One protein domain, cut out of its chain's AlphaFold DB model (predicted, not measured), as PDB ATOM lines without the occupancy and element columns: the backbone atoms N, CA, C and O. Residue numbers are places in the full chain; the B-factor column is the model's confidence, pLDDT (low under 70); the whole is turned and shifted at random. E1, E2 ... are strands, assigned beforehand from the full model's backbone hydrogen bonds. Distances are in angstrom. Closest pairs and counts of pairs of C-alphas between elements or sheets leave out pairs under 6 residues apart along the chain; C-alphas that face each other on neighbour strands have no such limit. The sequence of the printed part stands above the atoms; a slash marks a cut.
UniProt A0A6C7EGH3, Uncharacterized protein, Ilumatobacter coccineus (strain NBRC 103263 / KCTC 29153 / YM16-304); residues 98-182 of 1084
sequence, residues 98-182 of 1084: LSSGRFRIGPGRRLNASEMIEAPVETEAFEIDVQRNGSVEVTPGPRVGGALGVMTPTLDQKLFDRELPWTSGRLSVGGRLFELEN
ATOM      1  N   LEU A  98     -23.802  24.132 -44.650       78.69
ATOM      2  CA  LEU A  98     -23.258  22.775 -44.647       78.69
ATOM      3  C   LEU A  98     -23.678  22.059 -45.944       78.69
ATOM      4  O   LEU A  98     -24.869  22.010 -46.270       78.69
ATOM      5  N   SER A  99     -22.701  21.544 -46.698       77.62
ATOM      6  CA  SER A  99     -22.923  20.611 -47.817       77.62
ATOM      7  C   SER A  99     -23.035  19.172 -47.311       77.62
ATOM      8  O   SER A  99     -22.928  18.936 -46.107       77.62
ATOM      9  N   SER A 100     -23.287  18.209 -48.203       79.31
ATOM     10  CA  SER A 100     -23.332  16.805 -47.800       79.31
ATOM     11  C   SER A 100     -21.979  16.349 -47.226       79.31
ATOM     12  O   SER A 100     -20.924  16.583 -47.810       79.31
ATOM     13  N   GLY A 101     -21.985  15.736 -46.041       74.88
ATOM     14  CA  GLY A 101     -20.769  15.385 -45.307       74.88
ATOM     15  C   GLY A 101     -20.923  15.437 -43.790       74.88
ATOM     16  O   GLY A 101     -21.965  15.820 -43.260       74.88
ATOM     17  N   ARG A 102     -19.856  15.046 -43.083       73.50
ATOM     18  CA  ARG A 102     -19.834  14.965 -41.620       73.50
ATOM     19  C   ARG A 102     -19.055  16.120 -40.991       73.50
ATOM     20  O   ARG A 102     -17.887  16.340 -41.311       73.50
ATOM     21  N   PHE A 103     -19.688  16.804 -40.047       74.94
ATOM     22  CA  PHE A 103     -19.200  17.985 -39.336       74.94
ATOM     23  C   PHE A 103     -19.237  17.747 -37.828       74.94
ATOM     24  O   PHE A 103     -20.071  16.993 -37.334       74.94
ATOM     25  N   ARG A 104     -18.349  18.396 -37.074       73.44
ATOM     26  CA  ARG A 104     -18.241  18.226 -35.617       73.44
ATOM     27  C   ARG A 104     -18.337  19.565 -34.892       73.44
ATOM     28  O   ARG A 104     -17.744  20.549 -35.334       73.44
ATOM     29  N   ILE A 105     -19.036  19.566 -33.757       72.44
ATOM     30  CA  ILE A 105     -19.207  20.714 -32.861       72.44
ATOM     31  C   ILE A 105     -18.472  20.445 -31.532       72.44
ATOM     32  O   ILE A 105     -18.889  19.587 -30.753       72.44
ATOM     33  N   GLY A 106     -17.382  21.184 -31.278       63.72
ATOM     34  CA  GLY A 106     -16.511  21.068 -30.091       63.72
ATOM     35  C   GLY A 106     -15.079  20.569 -30.390       63.72
ATOM     36  O   GLY A 106     -14.822  20.103 -31.500       63.72
ATOM     37  N   PRO A 107     -14.123  20.676 -29.439       54.56
ATOM     38  CA  PRO A 107     -12.698  20.403 -29.668       54.56
ATOM     39  C   PRO A 107     -12.369  18.910 -29.839       54.56
ATOM     40  O   PRO A 107     -12.704  18.102 -28.969       54.56
ATOM     41  N   GLY A 108     -11.627  18.542 -30.896       45.75
ATOM     42  CA  GLY A 108     -11.026  17.210 -31.026       45.75
ATOM     43  C   GLY A 108     -10.508  16.880 -32.431       45.75
ATOM     44  O   GLY A 108     -11.298  16.618 -33.337       45.75
ATOM     45  N   ARG A 109      -9.178  16.737 -32.581       37.56
ATOM     46  CA  ARG A 109      -8.523  16.353 -33.846       37.56
ATOM     47  C   ARG A 109      -8.921  14.941 -34.310       37.56
ATOM     48  O   ARG A 109      -8.554  13.949 -33.679       37.56
ATOM     49  N   ARG A 110      -9.550  14.834 -35.486       39.03
ATOM     50  CA  ARG A 110      -9.501  13.645 -36.364       39.03
ATOM     51  C   ARG A 110      -9.108  14.066 -37.781       39.03
ATOM     52  O   ARG A 110      -9.494  15.131 -38.234       39.03
ATOM     53  N   LEU A 111      -8.380  13.196 -38.485       32.00
ATOM     54  CA  LEU A 111      -7.817  13.452 -39.821       32.00
ATOM     55  C   LEU A 111      -8.849  13.699 -40.945       32.00
ATOM     56  O   LEU A 111      -8.452  14.176 -42.000       32.00
ATOM     57  N   ASN A 112     -10.141  13.394 -40.742       32.41
ATOM     58  CA  ASN A 112     -11.133  13.317 -41.829       32.41
ATOM     59  C   ASN A 112     -12.481  14.021 -41.529       32.41
ATOM     60  O   ASN A 112     -13.494  13.647 -42.113       32.41
ATOM     61  N   ALA A 113     -12.532  14.986 -40.606       33.88
ATOM     62  CA  ALA A 113     -13.730  15.800 -40.372       33.88
ATOM     63  C   ALA A 113     -13.329  17.274 -40.252       33.88
ATOM     64  O   ALA A 113     -12.435  17.601 -39.473       33.88
ATOM     65  N   SER A 114     -13.966  18.152 -41.028       34.28
ATOM     66  CA  SER A 114     -13.711  19.595 -40.976       34.28
ATOM     67  C   SER A 114     -14.205  20.149 -39.633       34.28
ATOM     68  O   SER A 114     -15.409  20.149 -39.368       34.28
ATOM     69  N   GLU A 115     -13.289  20.585 -38.762       36.25
ATOM     70  CA  GLU A 115     -13.641  21.234 -37.491       36.25
ATOM     71  C   GLU A 115     -14.320  22.587 -37.761       36.25
ATOM     72  O   GLU A 115     -13.823  23.417 -38.526       36.25
ATOM     73  N   MET A 116     -15.464  22.839 -37.119       46.25
ATOM     74  CA  MET A 116     -16.115  24.146 -37.178       46.25
ATOM     75  C   MET A 116     -15.389  25.144 -36.264       46.25
ATOM     76  O   MET A 116     -15.635  25.194 -35.063       46.25
ATOM     77  N   ILE A 117     -14.525  25.973 -36.858       38.78
ATOM     78  CA  ILE A 117     -13.635  26.942 -36.179       38.78
ATOM     79  C   ILE A 117     -14.388  27.994 -35.323       38.78
ATOM     80  O   ILE A 117     -13.799  28.572 -34.418       38.78
ATOM     81  N   GLU A 118     -15.699  28.213 -35.524       46.62
ATOM     82  CA  GLU A 118     -16.473  29.252 -34.800       46.62
ATOM     83  C   GLU A 118     -17.749  28.753 -34.100       46.62
ATOM     84  O   GLU A 118     -18.734  29.477 -33.995       46.62
ATOM     85  N   ALA A 119     -17.751  27.532 -33.569       47.25
ATOM     86  CA  ALA A 119     -18.738  27.149 -32.557       47.25
ATOM     87  C   ALA A 119     -17.996  26.559 -31.354       47.25
ATOM     88  O   ALA A 119     -17.903  25.335 -31.238       47.25
ATOM     89  N   PRO A 120     -17.407  27.397 -30.472       50.47
ATOM     90  CA  PRO A 120     -16.589  26.915 -29.374       50.47
ATOM     91  C   PRO A 120     -17.530  26.384 -28.298       50.47
ATOM     92  O   PRO A 120     -17.870  27.085 -27.345       50.47
ATOM     93  N   VAL A 121     -18.031  25.169 -28.484       53.41
ATOM     94  CA  VAL A 121     -18.538  24.365 -27.378       53.41
ATOM     95  C   VAL A 121     -17.304  23.772 -26.715       53.41
ATOM     96  O   VAL A 121     -16.435  23.246 -27.397       53.41
ATOM     97  N   GLU A 122     -17.168  23.923 -25.401       54.62
ATOM     98  CA  GLU A 122     -15.913  23.628 -24.686       54.62
ATOM     99  C   GLU A 122     -15.556  22.133 -24.657       54.62
ATOM    100  O   GLU A 122     -14.450  21.742 -24.290       54.62
ATOM    101  N   THR A 123     -16.495  21.283 -25.071       59.09
ATOM    102  CA  THR A 123     -16.354  19.832 -25.166       59.09
ATOM    103  C   THR A 123     -16.892  19.348 -26.507       59.09
ATOM    104  O   THR A 123     -17.744  20.005 -27.106       59.09
ATOM    105  N   GLU A 124     -16.369  18.221 -26.998       66.38
ATOM    106  CA  GLU A 124     -16.910  17.522 -28.169       66.38
ATOM    107  C   GLU A 124     -18.369  17.141 -27.887       66.38
ATOM    108  O   GLU A 124     -18.644  16.193 -27.148       66.38
ATOM    109  N   ALA A 125     -19.291  17.935 -28.427       70.31
ATOM    110  CA  ALA A 125     -20.696  17.915 -28.053       70.31
ATOM    111  C   ALA A 125     -21.497  16.972 -28.948       70.31
ATOM    112  O   ALA A 125     -22.190  16.084 -28.452       70.31
ATOM    113  N   PHE A 126     -21.391  17.153 -30.265       77.25
ATOM    114  CA  PHE A 126     -22.089  16.334 -31.250       77.25
ATOM    115  C   PHE A 126     -21.483  16.443 -32.654       77.25
ATOM    116  O   PHE A 126     -20.783  17.402 -32.986       77.25
ATOM    117  N   GLU A 127     -21.768  15.443 -33.478       81.81
ATOM    118  CA  GLU A 127     -21.476  15.383 -34.905       81.81
ATOM    119  C   GLU A 127     -22.773  15.546 -35.703       81.81
ATOM    120  O   GLU A 127     -23.841  15.132 -35.257       81.81
ATOM    121  N   ILE A 128     -22.669  16.152 -36.879       86.25
ATOM    122  CA  ILE A 128     -23.742  16.377 -37.844       86.25
ATOM    123  C   ILE A 128     -23.333  15.661 -39.130       86.25
ATOM    124  O   ILE A 128     -22.266  15.944 -39.659       86.25
ATOM    125  N   ASP A 129     -24.156  14.761 -39.644       84.69
ATOM    126  CA  ASP A 129     -23.973  14.074 -40.919       84.69
ATOM    127  C   ASP A 129     -25.074  14.525 -41.887       84.69
ATOM    128  O   ASP A 129     -26.253  14.216 -41.717       84.69
ATOM    129  N   VAL A 130     -24.710  15.338 -42.873       86.88
ATOM    130  CA  VAL A 130     -25.627  15.833 -43.900       86.88
ATOM    131  C   VAL A 130     -25.593  14.854 -45.068       86.88
ATOM    132  O   VAL A 130     -24.610  14.757 -45.800       86.88
ATOM    133  N   GLN A 131     -26.678  14.120 -45.272       84.75
ATOM    134  CA  GLN A 131     -26.808  13.178 -46.378       84.75
ATOM    135  C   GLN A 131     -27.020  13.928 -47.705       84.75
ATOM    136  O   GLN A 131     -27.547  15.038 -47.742       84.75
ATOM    137  N   ARG A 132     -26.688  13.294 -48.837       79.81
ATOM    138  CA  ARG A 132     -26.833  13.892 -50.190       79.81
ATOM    139  C   ARG A 132     -28.261  14.298 -50.570       79.81
ATOM    140  O   ARG A 132     -28.469  15.138 -51.434       79.81
ATOM    141  N   ASN A 133     -29.263  13.675 -49.958       79.44
ATOM    142  CA  ASN A 133     -30.676  14.025 -50.138       79.44
ATOM    143  C   ASN A 133     -31.115  15.207 -49.242       79.44
ATOM    144  O   ASN A 133     -32.304  15.519 -49.205       79.44
ATOM    145  N   GLY A 134     -30.192  15.811 -48.485       77.06
ATOM    146  CA  GLY A 134     -30.447  16.891 -47.539       77.06
ATOM    147  C   GLY A 134     -30.950  16.448 -46.172       77.06
ATOM    148  O   GLY A 134     -31.133  17.301 -45.308       77.06
ATOM    149  N   SER A 135     -31.201  15.154 -45.937       86.88
ATOM    150  CA  SER A 135     -31.536  14.696 -44.587       86.88
ATOM    151  C   SER A 135     -30.310  14.813 -43.693       86.88
ATOM    152  O   SER A 135     -29.224  14.408 -44.093       86.88
ATOM    153  N   VAL A 136     -30.487  15.343 -42.491       89.81
ATOM    154  CA  VAL A 136     -29.398  15.517 -41.533       89.81
ATOM    155  C   VAL A 136     -29.555  14.488 -40.428       89.81
ATOM    156  O   VAL A 136     -30.648  14.325 -39.893       89.81
ATOM    157  N   GLU A 137     -28.480  13.798 -40.085       89.19
ATOM    158  CA  GLU A 137     -28.363  12.947 -38.905       89.19
ATOM    159  C   GLU A 137     -27.408  13.612 -37.919       89.19
ATOM    160  O   GLU A 137     -26.488  14.328 -38.299       89.19
ATOM    161  N   VAL A 138     -27.637  13.423 -36.629       88.81
ATOM    162  CA  VAL A 138     -26.763  13.921 -35.574       88.81
ATOM    163  C   VAL A 138     -26.324  12.753 -34.712       88.81
ATOM    164  O   VAL A 138     -27.147  11.911 -34.372       88.81
ATOM    165  N   THR A 139     -25.045  12.708 -34.328       85.88
ATOM    166  CA  THR A 139     -24.496  11.723 -33.369       85.88
ATOM    167  C   THR A 139     -23.887  12.413 -32.137       85.88
ATOM    168  O   THR A 139     -23.160  13.387 -32.306       85.88
ATOM    169  N   PRO A 140     -24.158  11.977 -30.890       79.50
ATOM    170  CA  PRO A 140     -23.593  12.621 -29.701       79.50
ATOM    171  C   PRO A 140     -22.095  12.359 -29.563       79.50
ATOM    172  O   PRO A 140     -21.587  11.313 -29.968       79.50
ATOM    173  N   GLY A 141     -21.385  13.313 -28.959       73.25
ATOM    174  CA  GLY A 141     -19.952  13.204 -28.714       73.25
ATOM    175  C   GLY A 141     -19.579  12.084 -27.723       73.25
ATOM    176  O   GLY A 141     -20.385  11.668 -26.887       73.25
ATOM    177  N   PRO A 142     -18.321  11.608 -27.738       60.72
ATOM    178  CA  PRO A 142     -17.857  10.460 -26.951       60.72
ATOM    179  C   PRO A 142     -17.870  10.686 -25.431       60.72
ATOM    180  O   PRO A 142     -17.772   9.725 -24.670       60.72
ATOM    181  N   ARG A 143     -17.984  11.939 -24.970       56.97
ATOM    182  CA  ARG A 143     -18.042  12.313 -23.544       56.97
ATOM    183  C   ARG A 143     -19.462  12.517 -23.009       56.97
ATOM    184  O   ARG A 143     -19.617  12.853 -21.843       56.97
ATOM    185  N   VAL A 144     -20.493  12.255 -23.814       57.69
ATOM    186  CA  VAL A 144     -21.906  12.383 -23.406       57.69
ATOM    187  C   VAL A 144     -22.330  11.265 -22.427       57.69
ATOM    188  O   VAL A 144     -23.331  11.387 -21.728       57.69
ATOM    189  N   GLY A 145     -21.541  10.188 -22.312       48.75
ATOM    190  CA  GLY A 145     -21.888   8.974 -21.561       48.75
ATOM    191  C   GLY A 145     -21.577   8.942 -20.056       48.75
ATOM    192  O   GLY A 145     -21.733   7.885 -19.449       48.75
ATOM    193  N   GLY A 146     -21.132  10.033 -19.426       49.66
ATOM    194  CA  GLY A 146     -20.779   9.989 -18.005       49.66
ATOM    195  C   GLY A 146     -20.635  11.358 -17.353       49.66
ATOM    196  O   GLY A 146     -19.574  11.959 -17.442       49.66
ATOM    197  N   ALA A 147     -21.684  11.757 -16.626       46.09
ATOM    198  CA  ALA A 147     -21.797  12.933 -15.756       46.09
ATOM    199  C   ALA A 147     -21.889  14.316 -16.451       46.09
ATOM    200  O   ALA A 147     -21.174  14.587 -17.406       46.09
ATOM    201  N   LEU A 148     -22.707  15.206 -15.847       50.50
ATOM    202  CA  LEU A 148     -22.690  16.690 -15.917       50.50
ATOM    203  C   LEU A 148     -23.811  17.417 -16.718       50.50
ATOM    204  O   LEU A 148     -23.554  18.082 -17.719       50.50
ATOM    205  N   GLY A 149     -25.047  17.409 -16.196       60.50
ATOM    206  CA  GLY A 149     -25.987  18.554 -16.258       60.50
ATOM    207  C   GLY A 149     -26.168  19.305 -17.595       60.50
ATOM    208  O   GLY A 149     -26.446  18.702 -18.630       60.50
ATOM    209  N   VAL A 150     -26.038  20.644 -17.560       55.75
ATOM    210  CA  VAL A 150     -26.305  21.633 -18.647       55.75
ATOM    211  C   VAL A 150     -25.508  21.407 -19.948       55.75
ATOM    212  O   VAL A 150     -25.845  21.967 -20.994       55.75
ATOM    213  N   MET A 151     -24.481  20.556 -19.923       63.72
ATOM    214  CA  MET A 151     -23.691  20.185 -21.107       63.72
ATOM    215  C   MET A 151     -24.258  18.972 -21.853       63.72
ATOM    216  O   MET A 151     -23.733  18.597 -22.899       63.72
ATOM    217  N   THR A 152     -25.341  18.380 -21.350       71.44
ATOM    218  CA  THR A 152     -26.038  17.282 -22.019       71.44
ATOM    219  C   THR A 152     -26.790  17.817 -23.236       71.44
ATOM    220  O   THR A 152     -27.678  18.659 -23.071       71.44
ATOM    221  N   PRO A 153     -26.473  17.354 -24.456       78.88
ATOM    222  CA  PRO A 153     -27.159  17.834 -25.634       78.88
ATOM    223  C   PRO A 153     -28.606  17.320 -25.678       78.88
ATOM    224  O   PRO A 153     -28.900  16.177 -25.309       78.88
ATOM    225  N   THR A 154     -29.519  18.163 -26.146       83.31
ATOM    226  CA  THR A 154     -30.920  17.804 -26.388       83.31
ATOM    227  C   THR A 154     -31.361  18.256 -27.769       83.31
ATOM    228  O   THR A 154     -30.873  19.255 -28.286       83.31
ATOM    229  N   LEU A 155     -32.293  17.522 -28.370       87.44
ATOM    230  CA  LEU A 155     -32.964  17.904 -29.611       87.44
ATOM    231  C   LEU A 155     -34.469  17.977 -29.334       87.44
ATOM    232  O   LEU A 155     -35.061  16.971 -28.936       87.44
ATOM    233  N   ASP A 156     -35.068  19.164 -29.472       85.19
ATOM    234  CA  ASP A 156     -36.438  19.464 -29.014       85.19
ATOM    235  C   ASP A 156     -36.683  18.972 -27.578       85.19
ATOM    236  O   ASP A 156     -37.620  18.222 -27.291       85.19
ATOM    237  N   GLN A 157     -35.768  19.344 -26.677       79.56
ATOM    238  CA  GLN A 157     -35.761  18.974 -25.255       79.56
ATOM    239  C   GLN A 157     -35.650  17.470 -24.945       79.56
ATOM    240  O   GLN A 157     -35.674  17.081 -23.775       79.56
ATOM    241  N   LYS A 158     -35.502  16.598 -25.947       82.69
ATOM    242  CA  LYS A 158     -35.276  15.163 -25.733       82.69
ATOM    243  C   LYS A 158     -33.789  14.871 -25.663       82.69
ATOM    244  O   LYS A 158     -33.012  15.428 -26.433       82.69
ATOM    245  N   LEU A 159     -33.414  13.978 -24.747       78.31
ATOM    246  CA  LEU A 159     -32.034  13.538 -24.584       78.31
ATOM    247  C   LEU A 159     -31.480  13.012 -25.910       78.31
ATOM    248  O   LEU A 159     -32.111  12.188 -26.576       78.31
ATOM    249  N   PHE A 160     -30.292  13.490 -26.252       76.69
ATOM    250  CA  PHE A 160     -29.564  13.092 -27.437       76.69
ATOM    251  C   PHE A 160     -28.377  12.199 -27.042       76.69
ATOM    252  O   PHE A 160     -27.277  12.671 -26.771       76.69
ATOM    253  N   ASP A 161     -28.635  10.894 -26.947       74.94
ATOM    254  CA  ASP A 161     -27.712   9.865 -26.436       74.94
ATOM    255  C   ASP A 161     -27.312   8.811 -27.485       74.94
ATOM    256  O   ASP A 161     -26.506   7.919 -27.219       74.94
ATOM    257  N   ARG A 162     -27.842   8.941 -28.703       80.00
ATOM    258  CA  ARG A 162     -27.552   8.096 -29.863       80.00
ATOM    259  C   ARG A 162     -27.731   8.880 -31.155       80.00
ATOM    260  O   ARG A 162     -28.283   9.974 -31.150       80.00
ATOM    261  N   GLU A 163     -27.315   8.277 -32.257       86.50
ATOM    262  CA  GLU A 163     -27.544   8.805 -33.599       86.50
ATOM    263  C   GLU A 163     -29.050   8.953 -33.904       86.50
ATOM    264  O   GLU A 163     -29.827   8.014 -33.698       86.50
ATOM    265  N   LEU A 164     -29.474  10.144 -34.341       87.31
ATOM    266  CA  LEU A 164     -30.872  10.490 -34.635       87.31
ATOM    267  C   LEU A 164     -30.972  11.408 -35.867       87.31
ATOM    268  O   LEU A 164     -30.117  12.271 -36.045       87.31
ATOM    269  N   PRO A 165     -32.036  11.311 -36.684       89.06
ATOM    270  CA  PRO A 165     -32.296  12.286 -37.739       89.06
ATOM    271  C   PRO A 165     -32.739  13.640 -37.152       89.06
ATOM    272  O   PRO A 165     -33.622  13.693 -36.295       89.06
ATOM    273  N   TRP A 166     -32.178  14.739 -37.660       90.88
ATOM    274  CA  TRP A 166     -32.540  16.119 -37.336       90.88
ATOM    275  C   TRP A 166     -33.234  16.782 -38.532       90.88
ATOM    276  O   TRP A 166     -32.614  17.373 -39.413       90.88
ATOM    277  N   THR A 167     -34.558  16.655 -38.589       81.69
ATOM    278  CA  THR A 167     -35.376  17.204 -39.688       81.69
ATOM    279  C   THR A 167     -35.939  18.589 -39.392       81.69
ATOM    280  O   THR A 167     -36.234  19.355 -40.302       81.69
ATOM    281  N   SER A 168     -36.155  18.876 -38.114       77.12
ATOM    282  CA  SER A 168     -36.774  20.088 -37.592       77.12
ATOM    283  C   SER A 168     -36.445  20.199 -36.110       77.12
ATOM    284  O   SER A 168     -35.964  19.230 -35.519       77.12
ATOM    285  N   GLY A 169     -36.757  21.343 -35.510       84.44
ATOM    286  CA  GLY A 169     -36.547  21.532 -34.084       84.44
ATOM    287  C   GLY A 169     -35.173  22.090 -33.747       84.44
ATOM    288  O   GLY A 169     -34.327  22.279 -34.629       84.44
ATOM    289  N   ARG A 170     -34.961  22.388 -32.469       91.12
ATOM    290  CA  ARG A 170     -33.759  23.078 -31.994       91.12
ATOM    291  C   ARG A 170     -32.884  22.150 -31.166       91.12
ATOM    292  O   ARG A 170     -33.363  21.442 -30.281       91.12
ATOM    293  N   LEU A 171     -31.591  22.153 -31.477       89.25
ATOM    294  CA  LEU A 171     -30.586  21.383 -30.758       89.25
ATOM    295  C   LEU A 171     -29.926  22.288 -29.723       89.25
ATOM    296  O   LEU A 171     -29.359  23.325 -30.068       89.25
ATOM    297  N   SER A 172     -29.995  21.901 -28.456       85.25
ATOM    298  CA  SER A 172     -29.368  22.624 -27.360       85.25
ATOM    299  C   SER A 172     -28.160  21.897 -26.799       85.25
ATOM    300  O   SER A 172     -28.199  20.686 -26.617       85.25
ATOM    301  N   VAL A 173     -27.107  22.646 -26.470       80.06
ATOM    302  CA  VAL A 173     -25.989  22.163 -25.653       80.06
ATOM    303  C   VAL A 173     -25.287  23.335 -24.967       80.06
ATOM    304  O   VAL A 173     -24.991  24.345 -25.609       80.06
ATOM    305  N   GLY A 174     -25.017  23.232 -23.662       73.12
ATOM    306  CA  GLY A 174     -24.199  24.212 -22.936       73.12
ATOM    307  C   GLY A 174     -24.681  25.658 -23.099       73.12
ATOM    308  O   GLY A 174     -23.892  26.529 -23.461       73.12
ATOM    309  N   GLY A 175     -25.990  25.898 -22.953       75.56
ATOM    310  CA  GLY A 175     -26.619  27.224 -23.100       75.56
ATOM    311  C   GLY A 175     -26.747  27.752 -24.540       75.56
ATOM    312  O   GLY A 175     -27.329  28.819 -24.759       75.56
ATOM    313  N   ARG A 176     -26.245  27.016 -25.537       83.31
ATOM    314  CA  ARG A 176     -26.393  27.337 -26.964       83.31
ATOM    315  C   ARG A 176     -27.599  26.613 -27.538       83.31
ATOM    316  O   ARG A 176     -27.928  25.507 -27.108       83.31
ATOM    317  N   LEU A 177     -28.224  27.248 -28.518       87.69
ATOM    318  CA  LEU A 177     -29.362  26.720 -29.251       87.69
ATOM    319  C   LEU A 177     -29.083  26.861 -30.741       87.69
ATOM    320  O   LEU A 177     -28.759  27.955 -31.210       87.69
ATOM    321  N   PHE A 178     -29.195  25.755 -31.460       89.44
ATOM    322  CA  PHE A 178     -28.966  25.667 -32.891       89.44
ATOM    323  C   PHE A 178     -30.261  25.283 -33.604       89.44
ATOM    324  O   PHE A 178     -31.039  24.477 -33.098       89.44
ATOM    325  N   GLU A 179     -30.480  25.837 -34.788       90.25
ATOM    326  CA  GLU A 179     -31.610  25.518 -35.661       90.25
ATOM    327  C   GLU A 179     -31.095  25.217 -37.072       90.25
ATOM    328  O   GLU A 179     -30.145  25.852 -37.541       90.25
ATOM    329  N   LEU A 180     -31.704  24.236 -37.742       89.06
ATOM    330  CA  LEU A 180     -31.417  23.931 -39.142       89.06
ATOM    331  C   LEU A 180     -32.426  24.633 -40.051       89.06
ATOM    332  O   LEU A 180     -33.633  24.435 -39.936       89.06
ATOM    333  N   GLU A 181     -31.923  25.387 -41.020       87.38
ATOM    334  CA  GLU A 181     -32.698  25.886 -42.153       87.38
ATOM    335  C   GLU A 181     -32.394  24.997 -43.367       87.38
ATOM    336  O   GLU A 181     -31.311  25.062 -43.955       87.38
ATOM    337  N   ASN A 182     -33.350  24.124 -43.697       83.31
ATOM    338  CA  ASN A 182     -33.242  23.099 -44.735       83.31
ATOM    339  C   ASN A 182     -34.445  23.167 -45.707       83.31
ATOM    340  O   ASN A 182     -35.578  22.961 -45.262       83.31
TER     341      ASN A 182
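Overview. This is residues 98 to 182 of the 1084 residues of an uncharacterized protein of Ilumatobacter coccineus (strain NBRC 103263 / KCTC 29153 / YM16-304) (UniProt A0A6C7EGH3). With little regular structure, this is a small antiparallel sheet, E1 - E2 - E3, a meander with each strand beside the one before, and a separate antiparallel hairpin, E4 and E5, amid long loops. The 85 printed residues hold five named strands, E1 to E5 in order, and no named helix; the class is all strand, on 25 residues. The whole is compact, radius of gyration of the C-alphas 12.1 A, spanning 35 by 30 by 21 A.

Arrangement. Start at E1, residues 101 to 105, a hairpin with E2, residues 126 to 130: N 103 and O 128 are 2.7 A apart. E2 and E3, residues 136 to 140, are a hairpin: N 129 and O 137, 2.7 A. Apart from E3, E4, residues 170 to 173, and E5, residues 176 to 181, pair at N 178 and O 171, 2.8 A.

Along the chain. Find C-alpha 101 at (-20.769, 15.385, -45.307); E1 runs 13.6 A, E2 13.1 A, E3 13.5 A, E4 10.1 A, and E5 16.5 A to C-alpha 181 at (-32.698, 25.886, -42.153).

Size, cuts and confidence. The printed part has no cut. Links E1 to E2 and E3 to E4 are long; residues 106 to 124 and 142 to 151 have pLDDT under 70.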